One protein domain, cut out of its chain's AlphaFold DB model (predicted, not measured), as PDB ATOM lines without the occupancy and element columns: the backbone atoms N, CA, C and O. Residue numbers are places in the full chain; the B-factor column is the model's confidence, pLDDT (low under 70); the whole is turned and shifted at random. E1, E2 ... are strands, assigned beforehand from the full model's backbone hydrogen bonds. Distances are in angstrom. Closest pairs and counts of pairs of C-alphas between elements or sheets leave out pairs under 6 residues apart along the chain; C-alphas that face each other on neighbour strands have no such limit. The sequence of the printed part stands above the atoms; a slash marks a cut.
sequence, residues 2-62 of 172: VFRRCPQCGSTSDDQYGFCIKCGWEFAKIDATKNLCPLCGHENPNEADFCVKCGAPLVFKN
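What this domain is: This is residues 2 to 62 of the 172 residues of the protein "Double zinc ribbon protein" of Methanobrevibacter gottschalkii DSM 11977 (UniProt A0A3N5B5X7). Little regular structure: two loop-built lobes lie end to end along the longest axis, residues 2 to 27 with one tiny strand hairpin, E1 and E2, and residues 34 to 62 with no named element, joined by a strung-out stretch, residues 28 to 33. The printed part has 61 residues, no named helix and two antiparallel strands in the order E1, E2; the class is all strand, with only 6 residues in named elements. It is compact, with a radius of gyration of the C-alphas of 11.3 A, but elongated, spanning 33 by 21 by 14 A.

Where its parts are: E1, residues 3 to 5, begins at C-alpha 3 (-19.327, 16.807, 0.526) and is 7.0 A long. E2, residues 12 to 14, is 7.1 A long and ends at C-alpha 14 (-23.121, 14.622, -0.619). Residues 15 to 62 hold no named element.

How they stand to each other: E1 and E2 form a hairpin with a short link of 6 residues. They are antiparallel neighbours, with 144 degrees between their directions. C-alphas 5 and 12 face each other at 4.4 A. N 4 and O 13, 2.9 A apart, are within hydrogen-bond range.

The domain as a whole: The two farthest C-alphas, of Cys 23 and Glu 47, are 33.1 A apart. The printed part has no cut. Its mean pLDDT is 82.9; residues 31 to 34 and 59 to 62 are under 70.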
ATOM      1  N   VAL A   2     -17.979  12.463  -0.841       70.81
ATOM      2  CA  VAL A   2     -17.404  13.811  -0.843       70.81
ATOM      3  C   VAL A   2     -18.543  14.802  -0.617       70.81
ATOM      4  O   VAL A   2     -19.605  14.707  -1.223       70.81
ATOM      5  N   PHE A   3     -18.349  15.745   0.299       82.12
ATOM      6  CA  PHE A   3     -19.327  16.807   0.526       82.12
ATOM      7  C   PHE A   3     -18.978  18.014  -0.335       82.12
ATOM      8  O   PHE A   3     -17.846  18.504  -0.299       82.12
ATOM      9  N   ARG A   4     -19.962  18.509  -1.089       85.56
ATOM     10  CA  ARG A   4     -19.836  19.698  -1.935       85.56
ATOM     11  C   ARG A   4     -20.805  20.775  -1.500       85.56
ATOM     12  O   ARG A   4     -21.911  20.483  -1.046       85.56
ATOM     13  N   ARG A   5     -20.415  22.032  -1.699       89.25
ATOM     14  CA  ARG A   5     -21.340  23.159  -1.582       89.25
ATOM     15  C   ARG A   5     -21.932  23.481  -2.946       89.25
ATOM     16  O   ARG A   5     -21.205  23.738  -3.900       89.25
ATOM     17  N   CYS A   6     -23.257  23.468  -3.037       90.69
ATOM     18  CA  CYS A   6     -23.956  23.802  -4.267       90.69
ATOM     19  C   CYS A   6     -23.741  25.282  -4.633       90.69
ATOM     20  O   CYS A   6     -24.049  26.141  -3.804       90.69
ATOM     21  N   PRO A   7     -23.272  25.602  -5.855       88.12
ATOM     22  CA  PRO A   7     -23.099  26.987  -6.286       88.12
ATOM     23  C   PRO A   7     -24.440  27.701  -6.518       88.12
ATOM     24  O   PRO A   7     -24.508  28.914  -6.363       88.12
ATOM     25  N   GLN A   8     -25.511  26.964  -6.844       91.75
ATOM     26  CA  GLN A   8     -26.825  27.546  -7.130       91.75
ATOM     27  C   GLN A   8     -27.606  27.903  -5.857       91.75
ATOM     28  O   GLN A   8     -28.170  28.987  -5.764       91.75
ATOM     29  N   CYS A   9     -27.668  27.000  -4.872       92.81
ATOM     30  CA  CYS A   9     -28.512  27.187  -3.682       92.81
ATOM     31  C   CYS A   9     -27.730  27.277  -2.362       92.81
ATOM     32  O   CYS A   9     -28.326  27.425  -1.292       92.81
ATOM     33  N   GLY A  10     -26.403  27.141  -2.411       89.06
ATOM     34  CA  GLY A  10     -25.515  27.275  -1.260       89.06
ATOM     35  C   GLY A  10     -25.563  26.130  -0.248       89.06
ATOM     36  O   GLY A  10     -24.803  26.188   0.723       89.06
ATOM     37  N   SER A  11     -26.415  25.111  -0.432       90.19
ATOM     38  CA  SER A  11     -26.498  23.973   0.489       90.19
ATOM     39  C   SER A  11     -25.322  23.023   0.330       90.19
ATOM     40  O   SER A  11     -24.868  22.772  -0.787       90.19
ATOM     41  N   THR A  12     -24.892  22.433   1.438       88.19
ATOM     42  CA  THR A  12     -23.945  21.320   1.431       88.19
ATOM     43  C   THR A  12     -24.702  20.020   1.197       88.19
ATOM     44  O   THR A  12     -25.634  19.715   1.939       88.19
ATOM     45  N   SER A  13     -24.318  19.260   0.178       83.00
ATOM     46  CA  SER A  13     -24.862  17.927  -0.091       83.00
ATOM     47  C   SER A  13     -23.730  16.939  -0.332       83.00
ATOM     48  O   SER A  13     -22.630  17.335  -0.729       83.00
ATOM     49  N   ASP A  14     -23.993  15.658  -0.079       80.06
ATOM     50  CA  ASP A  14     -23.121  14.622  -0.619       80.06
ATOM     51  C   ASP A  14     -23.198  14.650  -2.154       80.06
ATOM     52  O   ASP A  14     -24.211  15.052  -2.734       80.06
ATOM     53  N   ASP A  15     -22.095  14.303  -2.805       74.56
ATOM     54  CA  ASP A  15     -21.993  14.243  -4.258       74.56
ATOM     55  C   ASP A  15     -22.105  12.822  -4.822       74.56
ATOM     56  O   ASP A  15     -21.835  12.620  -6.005       74.56
ATOM     57  N   GLN A  16     -22.516  11.845  -4.007       78.12
ATOM     58  CA  GLN A  16     -22.594  10.432  -4.380       78.12
ATOM     59  C   GLN A  16     -23.487  10.221  -5.604       78.12
ATOM     60  O   GLN A  16     -23.211   9.353  -6.429       78.12
ATOM     61  N   TYR A  17     -24.540  11.030  -5.733       82.38
ATOM     62  CA  TYR A  17     -25.491  10.972  -6.841       82.38
ATOM     63  C   TYR A  17     -25.164  11.942  -7.988       82.38
ATOM     64  O   TYR A  17     -25.862  11.945  -8.997       82.38
ATOM     65  N   GLY A  18     -24.124  12.772  -7.857       85.12
ATOM     66  CA  GLY A  18     -23.719  13.733  -8.888       85.12
ATOM     67  C   GLY A  18     -24.583  14.997  -9.002       85.12
ATOM     68  O   GLY A  18     -24.321  15.816  -9.876       85.12
ATOM     69  N   PHE A  19     -25.564  15.217  -8.122       91.31
ATOM     70  CA  PHE A  19     -26.389  16.432  -8.105       91.31
ATOM     71  C   PHE A  19     -26.723  16.894  -6.681       91.31
ATOM     72  O   PHE A  19     -26.605  16.152  -5.707       91.31
ATOM     73  N   CYS A  20     -27.151  18.145  -6.546       91.06
ATOM     74  CA  CYS A  20     -27.583  18.721  -5.283       91.06
ATOM     75  C   CYS A  20     -29.004  18.267  -4.934       91.06
ATOM     76  O   CYS A  20     -29.968  18.690  -5.568       91.06
ATOM     77  N   ILE A  21     -29.152  17.514  -3.844       90.19
ATOM     78  CA  ILE A  21     -30.453  17.009  -3.367       90.19
ATOM     79  C   ILE A  21     -31.481  18.105  -3.032       90.19
ATOM     80  O   ILE A  21     -32.672  17.826  -2.968       90.19
ATOM     81  N   LYS A  22     -31.038  19.350  -2.795       92.38
ATOM     82  CA  LYS A  22     -31.926  20.460  -2.418       92.38
ATOM     83  C   LYS A  22     -32.520  21.191  -3.621       92.38
ATOM     84  O   LYS A  22     -33.649  21.653  -3.543       92.38
ATOM     85  N   CYS A  23     -31.746  21.368  -4.691       93.44
ATOM     86  CA  CYS A  23     -32.143  22.221  -5.820       93.44
ATOM     87  C   CYS A  23     -32.036  21.550  -7.192       93.44
ATOM     88  O   CYS A  23     -32.380  22.175  -8.187       93.44
ATOM     89  N   GLY A  24     -31.558  20.305  -7.260       91.56
ATOM     90  CA  GLY A  24     -31.397  19.567  -8.512       91.56
ATOM     91  C   GLY A  24     -30.180  19.974  -9.345       91.56
ATOM     92  O   GLY A  24     -30.000  19.432 -10.425       91.56
ATOM     93  N   TRP A  25     -29.333  20.895  -8.867       91.81
ATOM     94  CA  TRP A  25     -28.131  21.305  -9.598       91.81
ATOM     95  C   TRP A  25     -27.178  20.130  -9.826       91.81
ATOM     96  O   TRP A  25     -26.671  19.557  -8.860       91.81
ATOM     97  N   GLU A  26     -26.880  19.817 -11.081       91.69
ATOM     98  CA  GLU A  26     -25.906  18.789 -11.442       91.69
ATOM     99  C   GLU A  26     -24.477  19.287 -11.213       91.69
ATOM    100  O   GLU A  26     -24.062  20.356 -11.670       91.69
ATOM    101  N   PHE A  27     -23.696  18.514 -10.467       86.06
ATOM    102  CA  PHE A  27     -22.306  18.844 -10.217       86.06
ATOM    103  C   PHE A  27     -21.437  18.436 -11.406       86.06
ATOM    104  O   PHE A  27     -21.490  17.302 -11.875       86.06
ATOM    105  N   ALA A  28     -20.550  19.337 -11.833       81.81
ATOM    106  CA  ALA A  28     -19.506  18.989 -12.788       81.81
ATOM    107  C   ALA A  28     -18.607  17.869 -12.231       81.81
ATOM    108  O   ALA A  28     -18.379  17.764 -11.014       81.81
ATOM    109  N   LYS A  29     -18.069  17.036 -13.130       78.12
ATOM    110  CA  LYS A  29     -17.004  16.093 -12.773       78.12
ATOM    111  C   LYS A  29     -15.824  16.885 -12.214       78.12
ATOM    112  O   LYS A  29     -15.519  17.967 -12.702       78.12
ATOM    113  N   ILE A  30     -15.213  16.372 -11.151       71.38
ATOM    114  CA  ILE A  30     -14.080  17.059 -10.535       71.38
ATOM    115  C   ILE A  30     -12.840  16.732 -11.343       71.38
ATOM    116  O   ILE A  30     -12.447  15.570 -11.444       71.38
ATOM    117  N   ASP A  31     -12.236  17.776 -11.895       67.62
ATOM    118  CA  ASP A  31     -10.930  17.693 -12.519       67.62
ATOM    119  C   ASP A  31      -9.876  17.511 -11.425       67.62
ATOM    120  O   ASP A  31      -9.533  18.450 -10.708       67.62
ATOM    121  N   ALA A  32      -9.335  16.298 -11.311       65.94
ATOM    122  CA  ALA A  32      -8.286  15.957 -10.343       65.94
ATOM    123  C   ALA A  32      -6.965  16.729 -10.557       65.94
ATOM    124  O   ALA A  32      -6.037  16.605  -9.769       65.94
ATOM    125  N   THR A  33      -6.865  17.517 -11.629       63.72
ATOM    126  CA  THR A  33      -5.724  18.393 -11.921       63.72
ATOM    127  C   THR A  33      -5.773  19.711 -11.150       63.72
ATOM    128  O   THR A  33      -4.757  20.394 -11.052       63.72
ATOM    129  N   LYS A  34      -6.938  20.086 -10.607       67.75
ATOM    130  CA  LYS A  34      -7.124  21.300  -9.809       67.75
ATOM    131  C   LYS A  34      -7.472  20.897  -8.381       67.75
ATOM    132  O   LYS A  34      -8.568  20.403  -8.127       67.75
ATOM    133  N   ASN A  35      -6.577  21.171  -7.432       79.25
ATOM    134  CA  ASN A  35      -6.789  20.921  -6.000       79.25
ATOM    135  C   ASN A  35      -7.742  21.946  -5.349       79.25
ATOM    136  O   ASN A  35      -7.448  22.590  -4.336       79.25
ATOM    137  N   LEU A  36      -8.921  22.108  -5.948       85.62
ATOM    138  CA  LEU A  36      -9.971  22.992  -5.469       85.62
ATOM    139  C   LEU A  36     -10.777  22.301  -4.367       85.62
ATOM    140  O   LEU A  36     -11.232  21.167  -4.516       85.62
ATOM    141  N   CYS A  37     -11.000  22.999  -3.257       87.81
ATOM    142  CA  CYS A  37     -11.812  22.470  -2.174       87.81
ATOM    143  C   CYS A  37     -13.286  22.342  -2.610       87.81
ATOM    144  O   CYS A  37     -13.912  23.363  -2.908       87.81
ATOM    145  N   PRO A  38     -13.892  21.140  -2.554       83.00
ATOM    146  CA  PRO A  38     -15.285  20.930  -2.956       83.00
ATOM    147  C   PRO A  38     -16.297  21.651  -2.048       83.00
ATOM    148  O   PRO A  38     -17.436  21.902  -2.446       83.00
ATOM    149  N   LEU A  39     -15.890  21.987  -0.820       86.25
ATOM    150  CA  LEU A  39     -16.761  22.585   0.189       86.25
ATOM    151  C   LEU A  39     -16.756  24.120   0.156       86.25
ATOM    152  O   LEU A  39     -17.795  24.751   0.339       86.25
ATOM    153  N   CYS A  40     -15.586  24.736  -0.034       87.56
ATOM    154  CA  CYS A  40     -15.432  26.192   0.054       87.56
ATOM    155  C   CYS A  40     -14.885  26.849  -1.218       87.56
ATOM    156  O   CYS A  40     -14.803  28.075  -1.261       87.56
ATOM    157  N   GLY A  41     -14.496  26.059  -2.225       84.88
ATOM    158  CA  GLY A  41     -13.961  26.550  -3.494       84.88
ATOM    159  C   GLY A  41     -12.564  27.167  -3.404       84.88
ATOM    160  O   GLY A  41     -12.158  27.857  -4.326       84.88
ATOM    161  N   HIS A  42     -11.834  26.985  -2.299       89.25
ATOM    162  CA  HIS A  42     -10.467  27.496  -2.179       89.25
ATOM    163  C   HIS A  42      -9.476  26.608  -2.932       89.25
ATOM    164  O   HIS A  42      -9.551  25.386  -2.808       89.25
ATOM    165  N   GLU A  43      -8.545  27.216  -3.661       89.62
ATOM    166  CA  GLU A  43      -7.423  26.526  -4.301       89.62
ATOM    167  C   GLU A  43      -6.392  26.131  -3.245       89.62
ATOM    168  O   GLU A  43      -6.010  26.947  -2.409       89.62
ATOM    169  N   ASN A  44      -5.978  24.866  -3.242       89.12
ATOM    170  CA  ASN A  44      -4.993  24.347  -2.298       89.12
ATOM    171  C   ASN A  44      -3.762  23.836  -3.057       89.12
ATOM    172  O   ASN A  44      -3.888  23.456  -4.224       89.12
ATOM    173  N   PRO A  45      -2.590  23.785  -2.400       85.44
ATOM    174  CA  PRO A  45      -1.395  23.156  -2.954       85.44
ATOM    175  C   PRO A  45      -1.644  21.708  -3.396       85.44
ATOM    176  O   PRO A  45      -2.524  21.025  -2.860       85.44
ATOM    177  N   ASN A  46      -0.833  21.216  -4.336       81.19
ATOM    178  CA  ASN A  46      -0.950  19.853  -4.865       81.19
ATOM    179  C   ASN A  46      -0.745  18.784  -3.773       81.19
ATOM    180  O   ASN A  46      -1.346  17.709  -3.797       81.19
ATOM    181  N   GLU A  47       0.053  19.118  -2.762       79.38
ATOM    182  CA  GLU A  47       0.448  18.248  -1.662       79.38
ATOM    183  C   GLU A  47      -0.545  18.269  -0.489       79.38
ATOM    184  O   GLU A  47      -0.444  17.424   0.400       79.38
ATOM    185  N   ALA A  48      -1.518  19.186  -0.466       83.06
ATOM    186  CA  ALA A  48      -2.439  19.332   0.660       83.06
ATOM    187  C   ALA A  48      -3.447  18.167   0.742       83.06
ATOM    188  O   ALA A  48      -4.145  17.871  -0.225       83.06
ATOM    189  N   ASP A  49      -3.556  17.527   1.913       85.88
ATOM    190  CA  ASP A  49      -4.583  16.501   2.196       85.88
ATOM    191  C   ASP A  49      -5.908  17.113   2.684       85.88
ATOM    192  O   ASP A  49      -6.988  16.549   2.502       85.88
ATOM    193  N   PHE A  50      -5.831  18.300   3.287       89.25
ATOM    194  CA  PHE A  50      -6.968  19.055   3.806       89.25
ATOM    195  C   PHE A  50      -6.924  20.489   3.286       89.25
ATOM    196  O   PHE A  50      -5.859  21.060   3.055       89.25
ATOM    197  N   CYS A  51      -8.094  21.097   3.127       90.25
ATOM    198  CA  CYS A  51      -8.203  22.471   2.676       90.25
ATOM    199  C   CYS A  51      -7.637  23.438   3.721       90.25
ATOM    200  O   CYS A  51      -8.148  23.502   4.840       90.25
ATOM    201  N   VAL A  52      -6.678  24.280   3.329       91.38
ATOM    202  CA  VAL A  52      -6.015  25.241   4.234       91.38
ATOM    203  C   VAL A  52      -6.958  26.328   4.761       91.38
ATOM    204  O   VAL A  52      -6.688  26.943   5.786       91.38
ATOM    205  N   LYS A  53      -8.093  26.548   4.083       92.50
ATOM    206  CA  LYS A  53      -9.094  27.556   4.464       92.50
ATOM    207  C   LYS A  53     -10.204  27.019   5.369       92.50
ATOM    208  O   LYS A  53     -10.721  27.765   6.191       92.50
ATOM    209  N   CYS A  54     -10.642  25.772   5.179       90.19
ATOM    210  CA  CYS A  54     -11.834  25.246   5.868       90.19
ATOM    211  C   CYS A  54     -11.656  23.870   6.521       90.19
ATOM    212  O   CYS A  54     -12.599  23.377   7.131       90.19
ATOM    213  N   GLY A  55     -10.492  23.233   6.374       87.31
ATOM    214  CA  GLY A  55     -10.192  21.921   6.949       87.31
ATOM    215  C   GLY A  55     -10.892  20.733   6.281       87.31
ATOM    216  O   GLY A  55     -10.703  19.603   6.718       87.31
ATOM    217  N   ALA A  56     -11.693  20.943   5.229       87.12
ATOM    218  CA  ALA A  56     -12.340  19.844   4.511       87.12
ATOM    219  C   ALA A  56     -11.302  18.948   3.801       87.12
ATOM    220  O   ALA A  56     -10.360  19.488   3.217       87.12
ATOM    221  N   PRO A  57     -11.464  17.613   3.806       85.00
ATOM    222  CA  PRO A  57     -10.537  16.701   3.136       85.00
ATOM    223  C   PRO A  57     -10.571  16.877   1.609       85.00
ATOM    224  O   PRO A  57     -11.643  17.017   1.014       85.00
ATOM    225  N   LEU A  58      -9.398  16.849   0.975       82.75
ATOM    226  CA  LEU A  58      -9.218  16.950  -0.474       82.75
ATOM    227  C   LEU A  58      -9.059  15.537  -1.051       82.75
ATOM    228  O   LEU A  58      -8.025  14.899  -0.910       82.75
ATOM    229  N   VAL A  59     -10.116  15.013  -1.673       67.12
ATOM    230  CA  VAL A  59     -10.253  13.572  -1.986       67.12
ATOM    231  C   VAL A  59      -9.697  13.201  -3.380       67.12
ATOM    232  O   VAL A  59      -9.958  12.113  -3.879       67.12
ATOM    233  N   PHE A  60      -8.928  14.083  -4.036       60.84
ATOM    234  CA  PHE A  60      -8.586  13.968  -5.471       60.84
ATOM    235  C   PHE A  60      -7.122  13.645  -5.784       60.84
ATOM    236  O   PHE A  60      -6.677  13.869  -6.909       60.84
ATOM    237  N   LYS A  61      -6.356  13.091  -4.839       52.25
ATOM    238  CA  LYS A  61      -4.992  12.646  -5.150       52.25
ATOM    239  C   LYS A  61      -5.016  11.347  -5.966       52.25
ATOM    240  O   LYS A  61      -5.175  10.262  -5.416       52.25
ATOM    241  N   ASN A  62      -4.790  11.454  -7.276       43.72
ATOM    242  CA  ASN A  62      -4.198  10.364  -8.053       43.72
ATOM    243  C   ASN A  62      -2.709  10.327  -7.691       43.72
ATOM    244  O   ASN A  62      -1.956  11.146  -8.201       43.72
TER     245      ASN A  62